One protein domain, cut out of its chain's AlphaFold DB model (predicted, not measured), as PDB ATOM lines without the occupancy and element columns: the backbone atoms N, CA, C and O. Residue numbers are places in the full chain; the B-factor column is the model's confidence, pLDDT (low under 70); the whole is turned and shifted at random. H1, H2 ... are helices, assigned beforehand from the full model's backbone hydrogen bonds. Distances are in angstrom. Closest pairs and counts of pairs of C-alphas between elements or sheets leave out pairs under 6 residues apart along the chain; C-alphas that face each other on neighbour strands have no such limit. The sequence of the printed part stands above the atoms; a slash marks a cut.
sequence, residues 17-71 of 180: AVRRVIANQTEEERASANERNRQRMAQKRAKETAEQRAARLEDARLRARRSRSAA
ATOM      1  N   ALA A  17     -26.257 -25.293  -4.579       87.44
ATOM      2  CA  ALA A  17     -27.128 -24.127  -4.706       87.44
ATOM      3  C   ALA A  17     -28.600 -24.547  -4.843       87.44
ATOM      4  O   ALA A  17     -29.450 -24.049  -4.111       87.44
ATOM      5  N   VAL A  18     -28.894 -25.538  -5.693       88.31
ATOM      6  CA  VAL A  18     -30.253 -26.085  -5.848       88.31
ATOM      7  C   VAL A  18     -30.772 -26.675  -4.535       88.31
ATOM      8  O   VAL A  18     -31.917 -26.429  -4.170       88.31
ATOM      9  N   ARG A  19     -29.944 -27.414  -3.785       87.12
ATOM     10  CA  ARG A  19     -30.343 -27.953  -2.472       87.12
ATOM     11  C   ARG A  19     -30.687 -26.851  -1.472       87.12
ATOM     12  O   ARG A  19     -31.689 -26.989  -0.782       87.12
ATOM     13  N   ARG A  20     -29.892 -25.775  -1.407       90.88
ATOM     14  CA  ARG A  20     -30.173 -24.625  -0.529       90.88
ATOM     15  C   ARG A  20     -31.482 -23.941  -0.905       90.88
ATOM     16  O   ARG A  20     -32.290 -23.675  -0.027       90.88
ATOM     17  N   VAL A  21     -31.721 -23.734  -2.199       88.62
ATOM     18  CA  VAL A  21     -32.987 -23.174  -2.694       88.62
ATOM     19  C   VAL A  21     -34.171 -24.062  -2.298       88.62
ATOM     20  O   VAL A  21     -35.158 -23.553  -1.791       88.62
ATOM     21  N   ILE A  22     -34.072 -25.387  -2.450       89.00
ATOM     22  CA  ILE A  22     -35.148 -26.317  -2.057       89.00
ATOM     23  C   ILE A  22     -35.386 -26.322  -0.539       89.00
ATOM     24  O   ILE A  22     -36.524 -26.495  -0.106       89.00
ATOM     25  N   ALA A  23     -34.323 -26.189   0.259       90.31
ATOM     26  CA  ALA A  23     -34.406 -26.197   1.718       90.31
ATOM     27  C   ALA A  23     -35.025 -24.909   2.279       90.31
ATOM     28  O   ALA A  23     -35.744 -24.974   3.268       90.31
ATOM     29  N   ASN A  24     -34.776 -23.773   1.627       93.19
ATOM     30  CA  ASN A  24     -35.230 -22.457   2.081       93.19
ATOM     31  C   ASN A  24     -36.530 -21.990   1.400       93.19
ATOM     32  O   ASN A  24     -36.981 -20.880   1.660       93.19
ATOM     33  N   GLN A  25     -37.106 -22.799   0.509       92.81
ATOM     34  CA  GLN A  25     -38.345 -22.471  -0.195       92.81
ATOM     35  C   GLN A  25     -39.561 -22.536   0.727       92.81
ATOM     36  O   GLN A  25     -39.728 -23.500   1.479       92.81
ATOM     37  N   THR A  26     -40.457 -21.560   0.580       94.50
ATOM     38  CA  THR A  26     -41.771 -21.568   1.237       94.50
ATOM     39  C   THR A  26     -42.713 -22.599   0.602       94.50
ATOM     40  O   THR A  26     -42.495 -23.071  -0.521       94.50
ATOM     41  N   GLU A  27     -43.790 -22.968   1.305       93.50
ATOM     42  CA  GLU A  27     -44.790 -23.900   0.765       93.50
ATOM     43  C   GLU A  27     -45.478 -23.353  -0.492       93.50
ATOM     44  O   GLU A  27     -45.681 -24.101  -1.451       93.50
ATOM     45  N   GLU A  28     -45.766 -22.051  -0.528       93.69
ATOM     46  CA  GLU A  28     -46.395 -21.384  -1.673       93.69
ATOM     47  C   GLU A  28     -45.481 -21.376  -2.902       93.69
ATOM     48  O   GLU A  28     -45.903 -21.747  -4.002       93.69
ATOM     49  N   GLU A  29     -44.199 -21.044  -2.730       93.19
ATOM     50  CA  GLU A  29     -43.209 -21.115  -3.810       93.19
ATOM     51  C   GLU A  29     -43.061 -22.543  -4.338       93.19
ATOM     52  O   GLU A  29     -42.982 -22.766  -5.553       93.19
ATOM     53  N   ARG A  30     -43.069 -23.529  -3.433       93.38
ATOM     54  CA  ARG A  30     -43.009 -24.951  -3.780       93.38
ATOM     55  C   ARG A  30     -44.255 -25.386  -4.549       93.38
ATOM     56  O   ARG A  30     -44.135 -26.090  -5.556       93.38
ATOM     57  N   ALA A  31     -45.441 -24.969  -4.112       95.75
ATOM     58  CA  ALA A  31     -46.709 -25.256  -4.774       95.75
ATOM     59  C   ALA A  31     -46.759 -24.627  -6.174       95.75
ATOM     60  O   ALA A  31     -47.029 -25.327  -7.151       95.75
ATOM     61  N   SER A  32     -46.383 -23.353  -6.297       96.19
ATOM     62  CA  SER A  32     -46.292 -22.636  -7.573       96.19
ATOM     63  C   SER A  32     -45.280 -23.279  -8.531       96.19
ATOM     64  O   SER A  32     -45.560 -23.481  -9.715       96.19
ATOM     65  N   ALA A  33     -44.099 -23.674  -8.043       93.94
ATOM     66  CA  ALA A  33     -43.107 -24.388  -8.850       93.94
ATOM     67  C   ALA A  33     -43.616 -25.763  -9.323       93.94
ATOM     68  O   ALA A  33     -43.402 -26.143 -10.481       93.94
ATOM     69  N   ASN A  34     -44.319 -26.497  -8.456       95.56
ATOM     70  CA  ASN A  34     -44.940 -27.772  -8.802       95.56
ATOM     71  C   ASN A  34     -46.035 -27.602  -9.855       95.56
ATOM     72  O   ASN A  34     -46.096 -28.400 -10.791       95.56
ATOM     73  N   GLU A  35     -46.859 -26.563  -9.740       96.94
ATOM     74  CA  GLU A  35     -47.931 -26.289 -10.692       96.94
ATOM     75  C   GLU A  35     -47.374 -25.895 -12.064       96.94
ATOM     76  O   GLU A  35     -47.730 -26.501 -13.076       96.94
ATOM     77  N   ARG A  36     -46.366 -25.016 -12.109       97.06
ATOM     78  CA  ARG A  36     -45.639 -24.712 -13.355       97.06
ATOM     79  C   ARG A  36     -45.043 -25.965 -13.997       97.06
ATOM     80  O   ARG A  36     -45.095 -26.138 -15.216       97.06
ATOM     81  N   ASN A  37     -44.489 -26.876 -13.196       97.00
ATOM     82  CA  ASN A  37     -43.966 -28.143 -13.703       97.00
ATOM     83  C   ASN A  37     -45.087 -29.052 -14.242       97.00
ATOM     84  O   ASN A  37     -44.929 -29.644 -15.311       97.00
ATOM     85  N   ARG A  38     -46.233 -29.138 -13.552       96.81
ATOM     86  CA  ARG A  38     -47.408 -29.887 -14.024       96.81
ATOM     87  C   ARG A  38     -47.887 -29.370 -15.374       96.81
ATOM     88  O   ARG A  38     -48.006 -30.174 -16.299       96.81
ATOM     89  N   GLN A  39     -48.068 -28.058 -15.511       97.75
ATOM     90  CA  GLN A  39     -48.488 -27.414 -16.757       97.75
ATOM     91  C   GLN A  39     -47.495 -27.677 -17.891       97.75
ATOM     92  O   GLN A  39     -47.884 -28.138 -18.964       97.75
ATOM     93  N   ARG A  40     -46.191 -27.505 -17.637       97.56
ATOM     94  CA  ARG A  40     -45.142 -27.797 -18.625       97.56
ATOM     95  C   ARG A  40     -45.173 -29.254 -19.090       97.56
ATOM     96  O   ARG A  40     -45.035 -29.534 -20.279       97.56
ATOM     97  N   MET A  41     -45.343 -30.201 -18.168       96.62
ATOM     98  CA  MET A  41     -45.420 -31.623 -18.511       96.62
ATOM     99  C   MET A  41     -46.719 -31.969 -19.242       96.62
ATOM    100  O   MET A  41     -46.688 -32.807 -20.139       96.62
ATOM    101  N   ALA A  42     -47.840 -31.333 -18.898       96.81
ATOM    102  CA  ALA A  42     -49.105 -31.491 -19.608       96.81
ATOM    103  C   ALA A  42     -48.995 -30.991 -21.056       96.81
ATOM    104  O   ALA A  42     -49.340 -31.730 -21.975       96.81
ATOM    105  N   GLN A  43     -48.407 -29.811 -21.272       97.00
ATOM    106  CA  GLN A  43     -48.139 -29.281 -22.613       97.00
ATOM    107  C   GLN A  43     -47.225 -30.204 -23.429       97.00
ATOM    108  O   GLN A  43     -47.498 -30.455 -24.600       97.00
ATOM    109  N   LYS A  44     -46.171 -30.765 -22.816       95.81
ATOM    110  CA  LYS A  44     -45.319 -31.764 -23.483       95.81
ATOM    111  C   LYS A  44     -46.096 -33.019 -23.885       95.81
ATOM    112  O   LYS A  44     -45.897 -33.503 -24.989       95.81
ATOM    113  N   ARG A  45     -46.987 -33.527 -23.022       94.81
ATOM    114  CA  ARG A  45     -47.838 -34.692 -23.334       94.81
ATOM    115  C   ARG A  45     -48.856 -34.395 -24.433       94.81
ATOM    116  O   ARG A  45     -49.152 -35.280 -25.221       94.81
ATOM    117  N   ALA A  46     -49.392 -33.177 -24.484       95.56
ATOM    118  CA  ALA A  46     -50.347 -32.775 -25.516       95.56
ATOM    119  C   ALA A  46     -49.705 -32.716 -26.912       95.56
ATOM    120  O   ALA A  46     -50.375 -32.973 -27.903       95.56
ATOM    121  N   LYS A  47     -48.405 -32.409 -26.976       95.88
ATOM    122  CA  LYS A  47     -47.613 -32.363 -28.214       95.88
ATOM    123  C   LYS A  47     -46.867 -33.676 -28.512       95.88
ATOM    124  O   LYS A  47     -46.041 -33.707 -29.417       95.88
ATOM    125  N   GLU A  48     -47.101 -34.726 -27.724       96.00
ATOM    126  CA  GLU A  48     -46.405 -36.015 -27.828       96.00
ATOM    127  C   GLU A  48     -46.911 -36.799 -29.048       96.00
ATOM    128  O   GLU A  48     -48.121 -36.942 -29.239       96.00
ATOM    129  N   THR A  49     -45.998 -37.345 -29.858       97.19
ATOM    130  CA  THR A  49     -46.380 -38.254 -30.951       97.19
ATOM    131  C   THR A  49     -46.810 -39.621 -30.407       97.19
ATOM    132  O   THR A  49     -46.529 -39.976 -29.259       97.19
ATOM    133  N   ALA A  50     -47.479 -40.436 -31.228       96.50
ATOM    134  CA  ALA A  50     -47.905 -41.778 -30.818       96.50
ATOM    135  C   ALA A  50     -46.724 -42.672 -30.389       96.50
ATOM    136  O   ALA A  50     -46.812 -43.369 -29.377       96.50
ATOM    137  N   GLU A  51     -45.600 -42.598 -31.104       96.75
ATOM    138  CA  GLU A  51     -44.378 -43.355 -30.801       96.75
ATOM    139  C   GLU A  51     -43.734 -42.908 -29.488       96.75
ATOM    140  O   GLU A  51     -43.406 -43.734 -28.633       96.75
ATOM    141  N   GLN A  52     -43.620 -41.593 -29.274       96.06
ATOM    142  CA  GLN A  52     -43.105 -41.037 -28.022       96.06
ATOM    143  C   GLN A  52     -43.987 -41.449 -26.837       96.06
ATOM    144  O   GLN A  52     -43.481 -41.875 -25.794       96.06
ATOM    145  N   ARG A  53     -45.312 -41.426 -27.031       96.44
ATOM    146  CA  ARG A  53     -46.286 -41.888 -26.041       96.44
ATOM    147  C   ARG A  53     -46.112 -43.368 -25.726       96.44
ATOM    148  O   ARG A  53     -46.151 -43.732 -24.548       96.44
ATOM    149  N   ALA A  54     -45.919 -44.212 -26.737       97.06
ATOM    150  CA  ALA A  54     -45.675 -45.639 -26.551       97.06
ATOM    151  C   ALA A  54     -44.378 -45.882 -25.764       97.06
ATOM    152  O   ALA A  54     -44.409 -46.558 -24.734       97.06
ATOM    153  N   ALA A  55     -43.276 -45.240 -26.159       96.94
ATOM    154  CA  ALA A  55     -41.990 -45.343 -25.472       96.94
ATOM    155  C   ALA A  55     -42.083 -44.906 -23.999       96.94
ATOM    156  O   ALA A  55     -41.599 -45.598 -23.101       96.94
ATOM    157  N   ARG A  56     -42.774 -43.794 -23.714       96.06
ATOM    158  CA  ARG A  56     -42.988 -43.314 -22.342       96.06
ATOM    159  C   ARG A  56     -43.812 -44.293 -21.506       96.06
ATOM    160  O   ARG A  56     -43.541 -44.454 -20.312       96.06
ATOM    161  N   LEU A  57     -44.847 -44.902 -22.087       97.00
ATOM    162  CA  LEU A  57     -45.670 -45.898 -21.398       97.00
ATOM    163  C   LEU A  57     -44.876 -47.176 -21.111       97.00
ATOM    164  O   LEU A  57     -44.986 -47.699 -20.002       97.00
ATOM    165  N   GLU A  58     -44.040 -47.628 -22.043       97.38
ATOM    166  CA  GLU A  58     -43.149 -48.771 -21.827       97.38
ATOM    167  C   GLU A  58     -42.106 -48.496 -20.743       97.38
ATOM    168  O   GLU A  58     -41.958 -49.273 -19.800       97.38
ATOM    169  N   ASP A  59     -41.463 -47.333 -20.773       97.00
ATOM    170  CA  ASP A  59     -40.518 -46.924 -19.734       97.00
ATOM    171  C   ASP A  59     -41.205 -46.824 -18.351       97.00
ATOM    172  O   ASP A  59     -40.682 -47.279 -17.329       97.00
ATOM    173  N   ALA A  60     -42.442 -46.317 -18.291       96.00
ATOM    174  CA  ALA A  60     -43.246 -46.332 -17.064       96.00
ATOM    175  C   ALA A  60     -43.579 -47.759 -16.585       96.00
ATOM    176  O   ALA A  60     -43.489 -48.032 -15.382       96.00
ATOM    177  N   ARG A  61     -43.919 -48.679 -17.499       96.19
ATOM    178  CA  ARG A  61     -44.166 -50.102 -17.195       96.19
ATOM    179  C   ARG A  61     -42.912 -50.774 -16.637       96.19
ATOM    180  O   ARG A  61     -42.990 -51.428 -15.593       96.19
ATOM    181  N   LEU A  62     -41.761 -50.571 -17.277       95.50
ATOM    182  CA  LEU A  62     -40.469 -51.113 -16.850       95.50
ATOM    183  C   LEU A  62     -40.052 -50.574 -15.482       95.50
ATOM    184  O   LEU A  62     -39.672 -51.356 -14.607       95.50
ATOM    185  N   ARG A  63     -40.189 -49.263 -15.248       92.81
ATOM    186  CA  ARG A  63     -39.937 -48.665 -13.928       92.81
ATOM    187  C   ARG A  63     -40.841 -49.260 -12.855       92.81
ATOM    188  O   ARG A  63     -40.336 -49.695 -11.826       92.81
ATOM    189  N   ALA A  64     -42.145 -49.367 -13.110       89.75
ATOM    190  CA  ALA A  64     -43.077 -49.970 -12.159       89.75
ATOM    191  C   ALA A  64     -42.728 -51.439 -11.858       89.75
ATOM    192  O   ALA A  64     -42.793 -51.863 -10.703       89.75
ATOM    193  N   ARG A  65     -42.315 -52.215 -12.870       89.25
ATOM    194  CA  ARG A  65     -41.848 -53.599 -12.690       89.25
ATOM    195  C   ARG A  65     -40.600 -53.659 -11.810       89.25
ATOM    196  O   ARG A  65     -40.595 -54.431 -10.855       89.25
ATOM    197  N   ARG A  66     -39.593 -52.827 -12.089       89.38
ATOM    198  CA  ARG A  66     -38.358 -52.735 -11.291       89.38
ATOM    199  C   ARG A  66     -38.641 -52.322  -9.847       89.38
ATOM    200  O   ARG A  66     -38.080 -52.899  -8.923       89.38
ATOM    201  N   SER A  67     -39.548 -51.371  -9.631       85.81
ATOM    202  CA  SER A  67     -39.961 -50.971  -8.283       85.81
ATOM    203  C   SER A  67     -40.658 -52.105  -7.536       85.81
ATOM    204  O   SER A  67     -40.369 -52.312  -6.364       85.81
ATOM    205  N   ARG A  68     -41.534 -52.878  -8.195       83.06
ATOM    206  CA  ARG A  68     -42.155 -54.060  -7.575       83.06
ATOM    207  C   ARG A  68     -41.118 -55.125  -7.224       83.06
ATOM    208  O   ARG A  68     -41.158 -55.649  -6.115       83.06
ATOM    209  N   SER A  69     -40.175 -55.418  -8.124       81.88
ATOM    210  CA  SER A  69     -39.120 -56.403  -7.856       81.88
ATOM    211  C   SER A  69     -38.182 -55.954  -6.734       81.88
ATOM    212  O   SER A  69     -37.817 -56.777  -5.905       81.88
ATOM    213  N   ALA A  70     -37.864 -54.661  -6.649       81.00
ATOM    214  CA  ALA A  70     -37.002 -54.095  -5.608       81.00
ATOM    215  C   ALA A  70     -37.723 -53.803  -4.276       81.00
ATOM    216  O   ALA A  70     -37.067 -53.556  -3.267       81.00
ATOM    217  N   ALA A  71     -39.061 -53.797  -4.244       82.06
ATOM    218  CA  ALA A  71     -39.805 -53.495  -3.026       82.06
ATOM    219  C   ALA A  71     -39.583 -54.575  -1.957       82.06
ATOM    220  O   ALA A  71     -39.822 -55.757  -2.208       82.06
TER     221      ALA A  71
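This is residues 17 to 71 of the 180 residues of an uncharacterized protein of Pipistrellus kuhlii (UniProt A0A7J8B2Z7). A short helix, H1, leads into two long helices, H2 and H3, which meet near their ends at a corner and spread as an open V, with no packed core. The 55 printed residues, with three named helices in the order H1, H2, H3, are all helix in class. The whole is extended, with a radius of gyration of the C-alphas of 15.9 A, and spans 38 by 33 by 18 A.

H1, residues 17 to 24, is only just apart from H2, residues 27 to 46, with 8.2 A at the closest. H2 and H3, residues 50 to 70, are close but not clearly touching: their closest C-alphas, those of Arg 45 and Arg 53, are 7.8 A apart. They run opposite ways at a steep tilt of 52 degrees. H1 and H3 are apart. In H1, H2 and H3 every O i to N i+4 pair is within hydrogen-bond range.

H1 begins at C-alpha 17, (-27.128, -24.127, -4.706), and is 10.7 A long. H2 measures 28.3 A. H3 measures 30.1 A and ends at C-alpha 70, (-37.002, -54.095, -5.608).

The C-alphas farthest apart, of Asn 24 and Ala 50, are 40.2 A apart. Both links are tight. The printed part has no cut, and no printed residue is under 70 in pLDDT.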